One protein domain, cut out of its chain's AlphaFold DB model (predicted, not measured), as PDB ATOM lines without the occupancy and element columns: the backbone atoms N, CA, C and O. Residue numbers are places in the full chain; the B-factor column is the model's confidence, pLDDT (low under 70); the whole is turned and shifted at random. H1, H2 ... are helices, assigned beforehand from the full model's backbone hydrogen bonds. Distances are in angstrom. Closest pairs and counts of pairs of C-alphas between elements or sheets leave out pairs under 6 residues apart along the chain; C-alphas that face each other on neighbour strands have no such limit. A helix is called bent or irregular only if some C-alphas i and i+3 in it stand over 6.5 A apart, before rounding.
ATOM      1  N   ARG A   2      26.832  57.653 -15.376       64.38
ATOM      2  CA  ARG A   2      25.377  57.619 -15.607       64.38
ATOM      3  C   ARG A   2      24.975  57.804 -17.083       64.38
ATOM      4  O   ARG A   2      24.043  57.148 -17.524       64.38
ATOM      5  N   ASP A   3      25.730  58.589 -17.852       72.62
ATOM      6  CA  ASP A   3      25.503  58.792 -19.297       72.62
ATOM      7  C   ASP A   3      25.766  57.525 -20.127       72.62
ATOM      8  O   ASP A   3      25.098  57.259 -21.120       72.62
ATOM      9  N   LEU A   4      26.699  56.689 -19.667       69.81
ATOM     10  CA  LEU A   4      27.063  55.419 -20.300       69.81
ATOM     11  C   LEU A   4      26.005  54.338 -20.025       69.81
ATOM     12  O   LEU A   4      25.658  53.569 -20.914       69.81
ATOM     13  N   LEU A   5      25.448  54.329 -18.809       71.06
ATOM     14  CA  LEU A   5      24.299  53.493 -18.443       71.06
ATOM     15  C   LEU A   5      23.019  53.907 -19.170       71.06
ATOM     16  O   LEU A   5      22.264  53.037 -19.595       71.06
ATOM     17  N   GLY A   6      22.793  55.213 -19.334       75.88
ATOM     18  CA  GLY A   6      21.674  55.745 -20.111       75.88
ATOM     19  C   GLY A   6      21.734  55.301 -21.572       75.88
ATOM     20  O   GLY A   6      20.768  54.728 -22.064       75.88
ATOM     21  N   GLY A   7      22.893  55.457 -22.222       78.38
ATOM     22  CA  GLY A   7      23.083  55.028 -23.613       78.38
ATOM     23  C   GLY A   7      22.962  53.512 -23.816       78.38
ATOM     24  O   GLY A   7      22.419  53.065 -24.824       78.38
ATOM     25  N   LEU A   8      23.403  52.703 -22.845       75.75
ATOM     26  CA  LEU A   8      23.220  51.246 -22.876       75.75
ATOM     27  C   LEU A   8      21.743  50.848 -22.777       75.75
ATOM     28  O   LEU A   8      21.295  49.985 -23.526       75.75
ATOM     29  N   LEU A   9      20.987  51.489 -21.882       77.19
ATOM     30  CA  LEU A   9      19.545  51.280 -21.739       77.19
ATOM     31  C   LEU A   9      18.788  51.685 -23.004       77.19
ATOM     32  O   LEU A   9      17.942  50.933 -23.479       77.19
ATOM     33  N   GLU A  10      19.112  52.847 -23.562       80.69
ATOM     34  CA  GLU A  10      18.477  53.372 -24.768       80.69
ATOM     35  C   GLU A  10      18.753  52.479 -25.984       80.69
ATOM     36  O   GLU A  10      17.823  52.097 -26.696       80.69
ATOM     37  N   GLY A  11      20.004  52.037 -26.158       80.62
ATOM     38  CA  GLY A  11      20.374  51.079 -27.199       80.62
ATOM     39  C   GLY A  11      19.666  49.733 -27.042       80.62
ATOM     40  O   GLY A  11      19.214  49.155 -28.027       80.62
ATOM     41  N   LEU A  12      19.503  49.244 -25.810       75.06
ATOM     42  CA  LEU A  12      18.817  47.979 -25.546       75.06
ATOM     43  C   LEU A  12      17.309  48.074 -25.807       75.06
ATOM     44  O   LEU A  12      16.741  47.158 -26.398       75.06
ATOM     45  N   ILE A  13      16.671  49.177 -25.400       75.25
ATOM     46  CA  ILE A  13      15.263  49.454 -25.709       75.25
ATOM     47  C   ILE A  13      15.087  49.496 -27.222       75.25
ATOM     48  O   ILE A  13      14.184  48.846 -27.731       75.25
ATOM     49  N   HIS A  14      15.984  50.180 -27.937       79.06
ATOM     50  CA  HIS A  14      15.939  50.247 -29.391       79.06
ATOM     51  C   HIS A  14      16.089  48.859 -30.029       79.06
ATOM     52  O   HIS A  14      15.295  48.482 -30.879       79.06
ATOM     53  N   VAL A  15      17.039  48.037 -29.579       77.56
ATOM     54  CA  VAL A  15      17.207  46.658 -30.073       77.56
ATOM     55  C   VAL A  15      15.960  45.808 -29.808       77.56
ATOM     56  O   VAL A  15      15.541  45.061 -30.686       77.56
ATOM     57  N   VAL A  16      15.339  45.941 -28.633       68.31
ATOM     58  CA  VAL A  16      14.127  45.199 -28.251       68.31
ATOM     59  C   VAL A  16      12.880  45.671 -28.999       68.31
ATOM     60  O   VAL A  16      12.018  44.851 -29.284       68.31
ATOM     61  N   THR A  17      12.753  46.961 -29.311       69.88
ATOM     62  CA  THR A  17      11.615  47.478 -30.087       69.88
ATOM     63  C   THR A  17      11.780  47.260 -31.586       69.88
ATOM     64  O   THR A  17      10.784  47.179 -32.297       69.88
ATOM     65  N   THR A  18      13.020  47.173 -32.073       75.94
ATOM     66  CA  THR A  18      13.319  46.998 -33.503       75.94
ATOM     67  C   THR A  18      13.354  45.528 -33.905       75.94
ATOM     68  O   THR A  18      12.945  45.175 -35.009       75.94
ATOM     69  N   LEU A  19      13.836  44.649 -33.022       66.81
ATOM     70  CA  LEU A  19      13.717  43.211 -33.215       66.81
ATOM     71  C   LEU A  19      12.373  42.777 -32.642       66.81
ATOM     72  O   LEU A  19      12.149  42.926 -31.447       66.81
ATOM     73  N   ASP A  20      11.514  42.198 -33.476       68.50
ATOM     74  CA  ASP A  20      10.236  41.589 -33.083       68.50
ATOM     75  C   ASP A  20      10.499  40.300 -32.267       68.50
ATOM     76  O   ASP A  20      10.281  39.164 -32.698       68.50
ATOM     77  N   LEU A  21      11.144  40.473 -31.110       69.19
ATOM     78  CA  LEU A  21      11.652  39.404 -30.273       69.19
ATOM     79  C   LEU A  21      10.476  38.716 -29.587       69.19
ATOM     80  O   LEU A  21       9.595  39.381 -29.035       69.19
ATOM     81  N   PRO A  22      10.489  37.373 -29.502       76.75
ATOM     82  CA  PRO A  22       9.510  36.664 -28.701       76.75
ATOM     83  C   PRO A  22       9.540  37.219 -27.277       76.75
ATOM     84  O   PRO A  22      10.613  37.335 -26.687       76.75
ATOM     85  N   TRP A  23       8.376  37.505 -26.697       74.25
ATOM     86  CA  TRP A  23       8.224  38.079 -25.352       74.25
ATOM     87  C   TRP A  23       9.114  37.420 -24.277       74.25
ATOM     88  O   TRP A  23       9.616  38.094 -23.383       74.25
ATOM     89  N   ARG A  24       9.406  36.116 -24.393       78.31
ATOM     90  CA  ARG A  24      10.368  35.402 -23.529       78.31
ATOM     91  C   ARG A  24      11.787  35.970 -23.574       78.31
ATOM     92  O   ARG A  24      12.441  36.056 -22.539       78.31
ATOM     93  N   TRP A  25      12.272  36.320 -24.761       80.25
ATOM     94  CA  TRP A  25      13.576  36.949 -24.949       80.25
ATOM     95  C   TRP A  25      13.578  38.374 -24.415       80.25
ATOM     96  O   TRP A  25      14.538  38.751 -23.755       80.25
ATOM     97  N   MET A  26      12.479  39.112 -24.593       80.12
ATOM     98  CA  MET A  26      12.317  40.438 -23.996       80.12
ATOM     99  C   MET A  26      12.442  40.384 -22.465       80.12
ATOM    100  O   MET A  26      13.255  41.103 -21.894       80.12
ATOM    101  N   PHE A  27      11.733  39.464 -21.799       82.88
ATOM    102  CA  PHE A  27      11.836  39.275 -20.346       82.88
ATOM    103  C   PHE A  27      13.234  38.854 -19.883       82.88
ATOM    104  O   PHE A  27      13.701  39.311 -18.841       82.88
ATOM    105  N   ARG A  28      13.930  38.024 -20.671       84.44
ATOM    106  CA  ARG A  28      15.317  37.635 -20.387       84.44
ATOM    107  C   ARG A  28      16.268  38.817 -20.468       84.44
ATOM    108  O   ARG A  28      17.018  39.051 -19.528       84.44
ATOM    109  N   VAL A  29      16.217  39.568 -21.560       84.06
ATOM    110  CA  VAL A  29      17.086  40.727 -21.793       84.06
ATOM    111  C   VAL A  29      16.859  41.785 -20.710       84.06
ATOM    112  O   VAL A  29      17.816  42.208 -20.064       84.06
ATOM    113  N   LEU A  30      15.597  42.128 -20.428       82.88
ATOM    114  CA  LEU A  30      15.247  43.124 -19.413       82.88
ATOM    115  C   LEU A  30      15.612  42.661 -17.994       82.88
ATOM    116  O   LEU A  30      16.170  43.428 -17.212       82.88
ATOM    117  N   GLY A  31      15.335  41.394 -17.672       87.12
ATOM    118  CA  GLY A  31      15.634  40.821 -16.364       87.12
ATOM    119  C   GLY A  31      17.135  40.773 -16.076       87.12
ATOM    120  O   GLY A  31      17.573  41.223 -15.021       87.12
ATOM    121  N   THR A  32      17.934  40.322 -17.049       86.19
ATOM    122  CA  THR A  32      19.402  40.264 -16.926       86.19
ATOM    123  C   THR A  32      20.005  41.660 -16.771       86.19
ATOM    124  O   THR A  32      20.928  41.847 -15.981       86.19
ATOM    125  N   LEU A  33      19.463  42.654 -17.483       85.00
ATOM    126  CA  LEU A  33      19.909  44.042 -17.390       85.00
ATOM    127  C   LEU A  33      19.665  44.627 -15.995       85.00
ATOM    128  O   LEU A  33      20.572  45.206 -15.403       85.00
ATOM    129  N   LEU A  34      18.463  44.439 -15.444       86.25
ATOM    130  CA  LEU A  34      18.121  44.922 -14.105       86.25
ATOM    131  C   LEU A  34      19.013  44.287 -13.033       86.25
ATOM    132  O   LEU A  34      19.529  44.990 -12.165       86.25
ATOM    133  N   THR A  35      19.286  42.984 -13.138       85.38
ATOM    134  CA  THR A  35      20.231  42.309 -12.239       85.38
ATOM    135  C   THR A  35      21.667  42.815 -12.421       85.38
ATOM    136  O   THR A  35      22.385  42.962 -11.437       85.38
ATOM    137  N   ALA A  36      22.092  43.142 -13.645       85.00
ATOM    138  CA  ALA A  36      23.414  43.715 -13.913       85.00
ATOM    139  C   ALA A  36      23.565  45.162 -13.404       85.00
ATOM    140  O   ALA A  36      24.672  45.592 -13.083       85.00
ATOM    141  N   MET A  37      22.463  45.909 -13.288       83.12
ATOM    142  CA  MET A  37      22.453  47.263 -12.725       83.12
ATOM    143  C   MET A  37      22.472  47.286 -11.191       83.12
ATOM    144  O   MET A  37      22.860  48.301 -10.610       83.12
ATOM    145  N   TRP A  38      22.116  46.187 -10.521       85.69
ATOM    146  CA  TRP A  38      22.181  46.077  -9.061       85.69
ATOM    147  C   TRP A  38      23.536  46.463  -8.457       85.69
ATOM    148  O   TRP A  38      23.541  47.360  -7.616       85.69
ATOM    149  N   PRO A  39      24.682  45.875  -8.855       80.38
ATOM    150  CA  PRO A  39      25.973  46.218  -8.253       80.38
ATOM    151  C   PRO A  39      26.375  47.682  -8.481       80.38
ATOM    152  O   PRO A  39      27.217  48.205  -7.760       80.38
ATOM    153  N   ILE A  40      25.773  48.351  -9.471       83.69
ATOM    154  CA  ILE A  40      26.052  49.747  -9.817       83.69
ATOM    155  C   ILE A  40      25.222  50.699  -8.951       83.69
ATOM    156  O   ILE A  40      25.724  51.723  -8.497       83.69
ATOM    157  N   LEU A  41      23.944  50.376  -8.742       83.25
ATOM    158  CA  LEU A  41      22.992  51.226  -8.021       83.25
ATOM    159  C   LEU A  41      22.827  50.827  -6.546       83.25
ATOM    160  O   LEU A  41      22.213  51.565  -5.784       83.25
ATOM    161  N   ASN A  42      23.391  49.683  -6.147       84.62
ATOM    162  CA  ASN A  42      23.281  49.071  -4.822       84.62
ATOM    163  C   ASN A  42      21.825  48.935  -4.324       84.62
ATOM    164  O   ASN A  42      21.547  49.043  -3.132       84.62
ATOM    165  N   ASP A  43      20.889  48.704  -5.247       84.88
ATOM    166  CA  ASP A  43      19.455  48.597  -4.966       84.88
ATOM    167  C   ASP A  43      18.973  47.148  -5.122       84.88
ATOM    168  O   ASP A  43      19.059  46.547  -6.197       84.88
ATOM    169  N   GLN A  44      18.445  46.583  -4.035       87.62
ATOM    170  CA  GLN A  44      17.912  45.218  -3.986       87.62
ATOM    171  C   GLN A  44      16.629  45.048  -4.810       87.62
ATOM    172  O   GLN A  44      16.342  43.951  -5.294       87.62
ATOM    173  N   THR A  45      15.872  46.124  -5.025       88.31
ATOM    174  CA  THR A  45      14.637  46.112  -5.819       88.31
ATOM    175  C   THR A  45      14.926  45.716  -7.266       88.31
ATOM    176  O   THR A  45      14.144  44.989  -7.877       88.31
ATOM    177  N   LEU A  46      16.086  46.114  -7.800       85.50
ATOM    178  CA  LEU A  46      16.521  45.783  -9.162       85.50
ATOM    179  C   LEU A  46      16.834  44.295  -9.328       85.50
ATOM    180  O   LEU A  46      16.483  43.704 -10.347       85.50
ATOM    181  N   VAL A  47      17.435  43.664  -8.314       86.94
ATOM    182  CA  VAL A  47      17.614  42.202  -8.285       86.94
ATOM    183  C   VAL A  47      16.292  41.486  -8.265       86.94
ATOM    184  O   VAL A  47      16.109  40.537  -9.021       86.94
ATOM    185  N   LEU A  48      15.385  41.921  -7.392       91.19
ATOM    186  CA  LEU A  48      14.097  41.266  -7.219       91.19
ATOM    187  C   LEU A  48      13.269  41.370  -8.502       91.19
ATOM    188  O   LEU A  48      12.762  40.359  -8.983       91.19
ATOM    189  N   LEU A  49      13.207  42.559  -9.106       87.75
ATOM    190  CA  LEU A  49      12.551  42.784 -10.395       87.75
ATOM    191  C   LEU A  49      13.231  42.009 -11.526       87.75
ATOM    192  O   LEU A  49      12.548  41.353 -12.312       87.75
ATOM    193  N   GLY A  50      14.565  42.029 -11.590       88.31
ATOM    194  CA  GLY A  50      15.326  41.280 -12.584       88.31
ATOM    195  C   GLY A  50      15.064  39.776 -12.496       88.31
ATOM    196  O   GLY A  50      14.712  39.143 -13.490       88.31
ATOM    197  N   GLY A  51      15.123  39.217 -11.287       88.38
ATOM    198  CA  GLY A  51      14.826  37.812 -11.010       88.38
ATOM    199  C   GLY A  51      13.380  37.425 -11.329       88.38
ATOM    200  O   GLY A  51      13.150  36.374 -11.925       88.38
ATOM    201  N   LEU A  52      12.407  38.284 -11.007       88.69
ATOM    202  CA  LEU A  52      10.993  38.086 -11.350       88.69
ATOM    203  C   LEU A  52      10.763  38.041 -12.863       88.69
ATOM    204  O   LEU A  52      10.044  37.168 -13.346       88.69
ATOM    205  N   LEU A  53      11.395  38.935 -13.626       87.12
ATOM    206  CA  LEU A  53      11.294  38.947 -15.088       87.12
ATOM    207  C   LEU A  53      11.960  37.709 -15.701       87.12
ATOM    208  O   LEU A  53      11.399  37.084 -16.603       87.12
ATOM    209  N   LEU A  54      13.112  37.293 -15.166       86.19
ATOM    210  CA  LEU A  54      13.765  36.049 -15.570       86.19
ATOM    211  C   LEU A  54      12.871  34.833 -15.305       86.19
ATOM    212  O   LEU A  54      12.715  34.001 -16.198       86.19
ATOM    213  N   LEU A  55      12.221  34.751 -14.143       86.19
ATOM    214  CA  LEU A  55      11.239  33.709 -13.819       86.19
ATOM    215  C   LEU A  55      10.021  33.752 -14.754       86.19
ATOM    216  O   LEU A  55       9.608  32.717 -15.281       86.19
ATOM    217  N   GLY A  56       9.501  34.948 -15.040       78.56
ATOM    218  CA  GLY A  56       8.412  35.173 -15.992       78.56
ATOM    219  C   GLY A  56       8.723  34.679 -17.409       78.56
ATOM    220  O   GLY A  56       7.814  34.262 -18.123       78.56
ATOM    221  N   SER A  57      10.003  34.609 -17.800       78.81
ATOM    222  CA  SER A  57      10.412  34.043 -19.095       78.81
ATOM    223  C   SER A  57      10.158  32.531 -19.233       78.81
ATOM    224  O   SER A  57      10.086  32.019 -20.356       78.81
ATOM    225  N   PHE A  58       9.995  31.814 -18.114       74.50
ATOM    226  CA  PHE A  58       9.696  30.377 -18.079       74.50
ATOM    227  C   PHE A  58       8.199  30.082 -17.961       74.50
ATOM    228  O   PHE A  58       7.750  29.005 -18.359       74.50
TER     229      PHE A  58
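What this domain is: This is residues 2 to 58 of the 67 residues of an uncharacterized protein of Deinococcus sp. OD32 (UniProt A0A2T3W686). Three helices lie side by side in one flat row, with the printed part folding back on itself at each turn. H2 is in the middle, H3 packs close on one side of it as a helical hairpin, and H1 is set off more loosely on the other side. The printed part has 57 residues with three named helices, in the order H1, H2, H3, and no named strand; the class is all helix. The whole is compact, with a radius of gyration of the C-alphas of 11.5 A, and its outline is flat, spanning 32 by 28 by 10 A.

How they stand to each other: Start with H1, residues 2 to 18, which is close to but not clearly touching H2, residues 23 to 41. Look at Val 16 and Met 26, whose C-alphas, the closest of the two helices, are 6.6 A apart. H1 and H2 run opposite ways at a shallow tilt of 3 degrees. Further on, H2 and H3, residues 44 to 56, touch and form a hairpin. Their closest C-alphas are those of Gly 31 and Gly 50, 3.8 A apart. They run opposite ways at a shallow tilt of 16 degrees. H1 and H3 are apart. Every O i to N i+4 pair is within hydrogen-bond range in H1 and H3, and 13 of 15 are in H2.

Where its parts are: Find C-alpha 2 at (25.377, 57.619, -15.607); from there H1 runs 24.1 A to C-alpha 18. H2 begins at C-alpha 23, at (8.224, 38.079, -25.352), and runs 26.3 A to C-alpha 41. It is irregular, but only just: C-alphas 36 and 39 are 6.7 A apart. H3 runs 18.3 A from C-alpha 44 to C-alpha 56 at (8.412, 35.173, -15.992).

The domain as a whole: The two C-alphas farthest apart, those of Asp 3 and Phe 58, are 32.5 A apart. The printed part has no cut, and both links are tight. Mean pLDDT of the printed part is 80.4; look for values under 70 at residues 2, 4, 16 to 17 and 19 to 21.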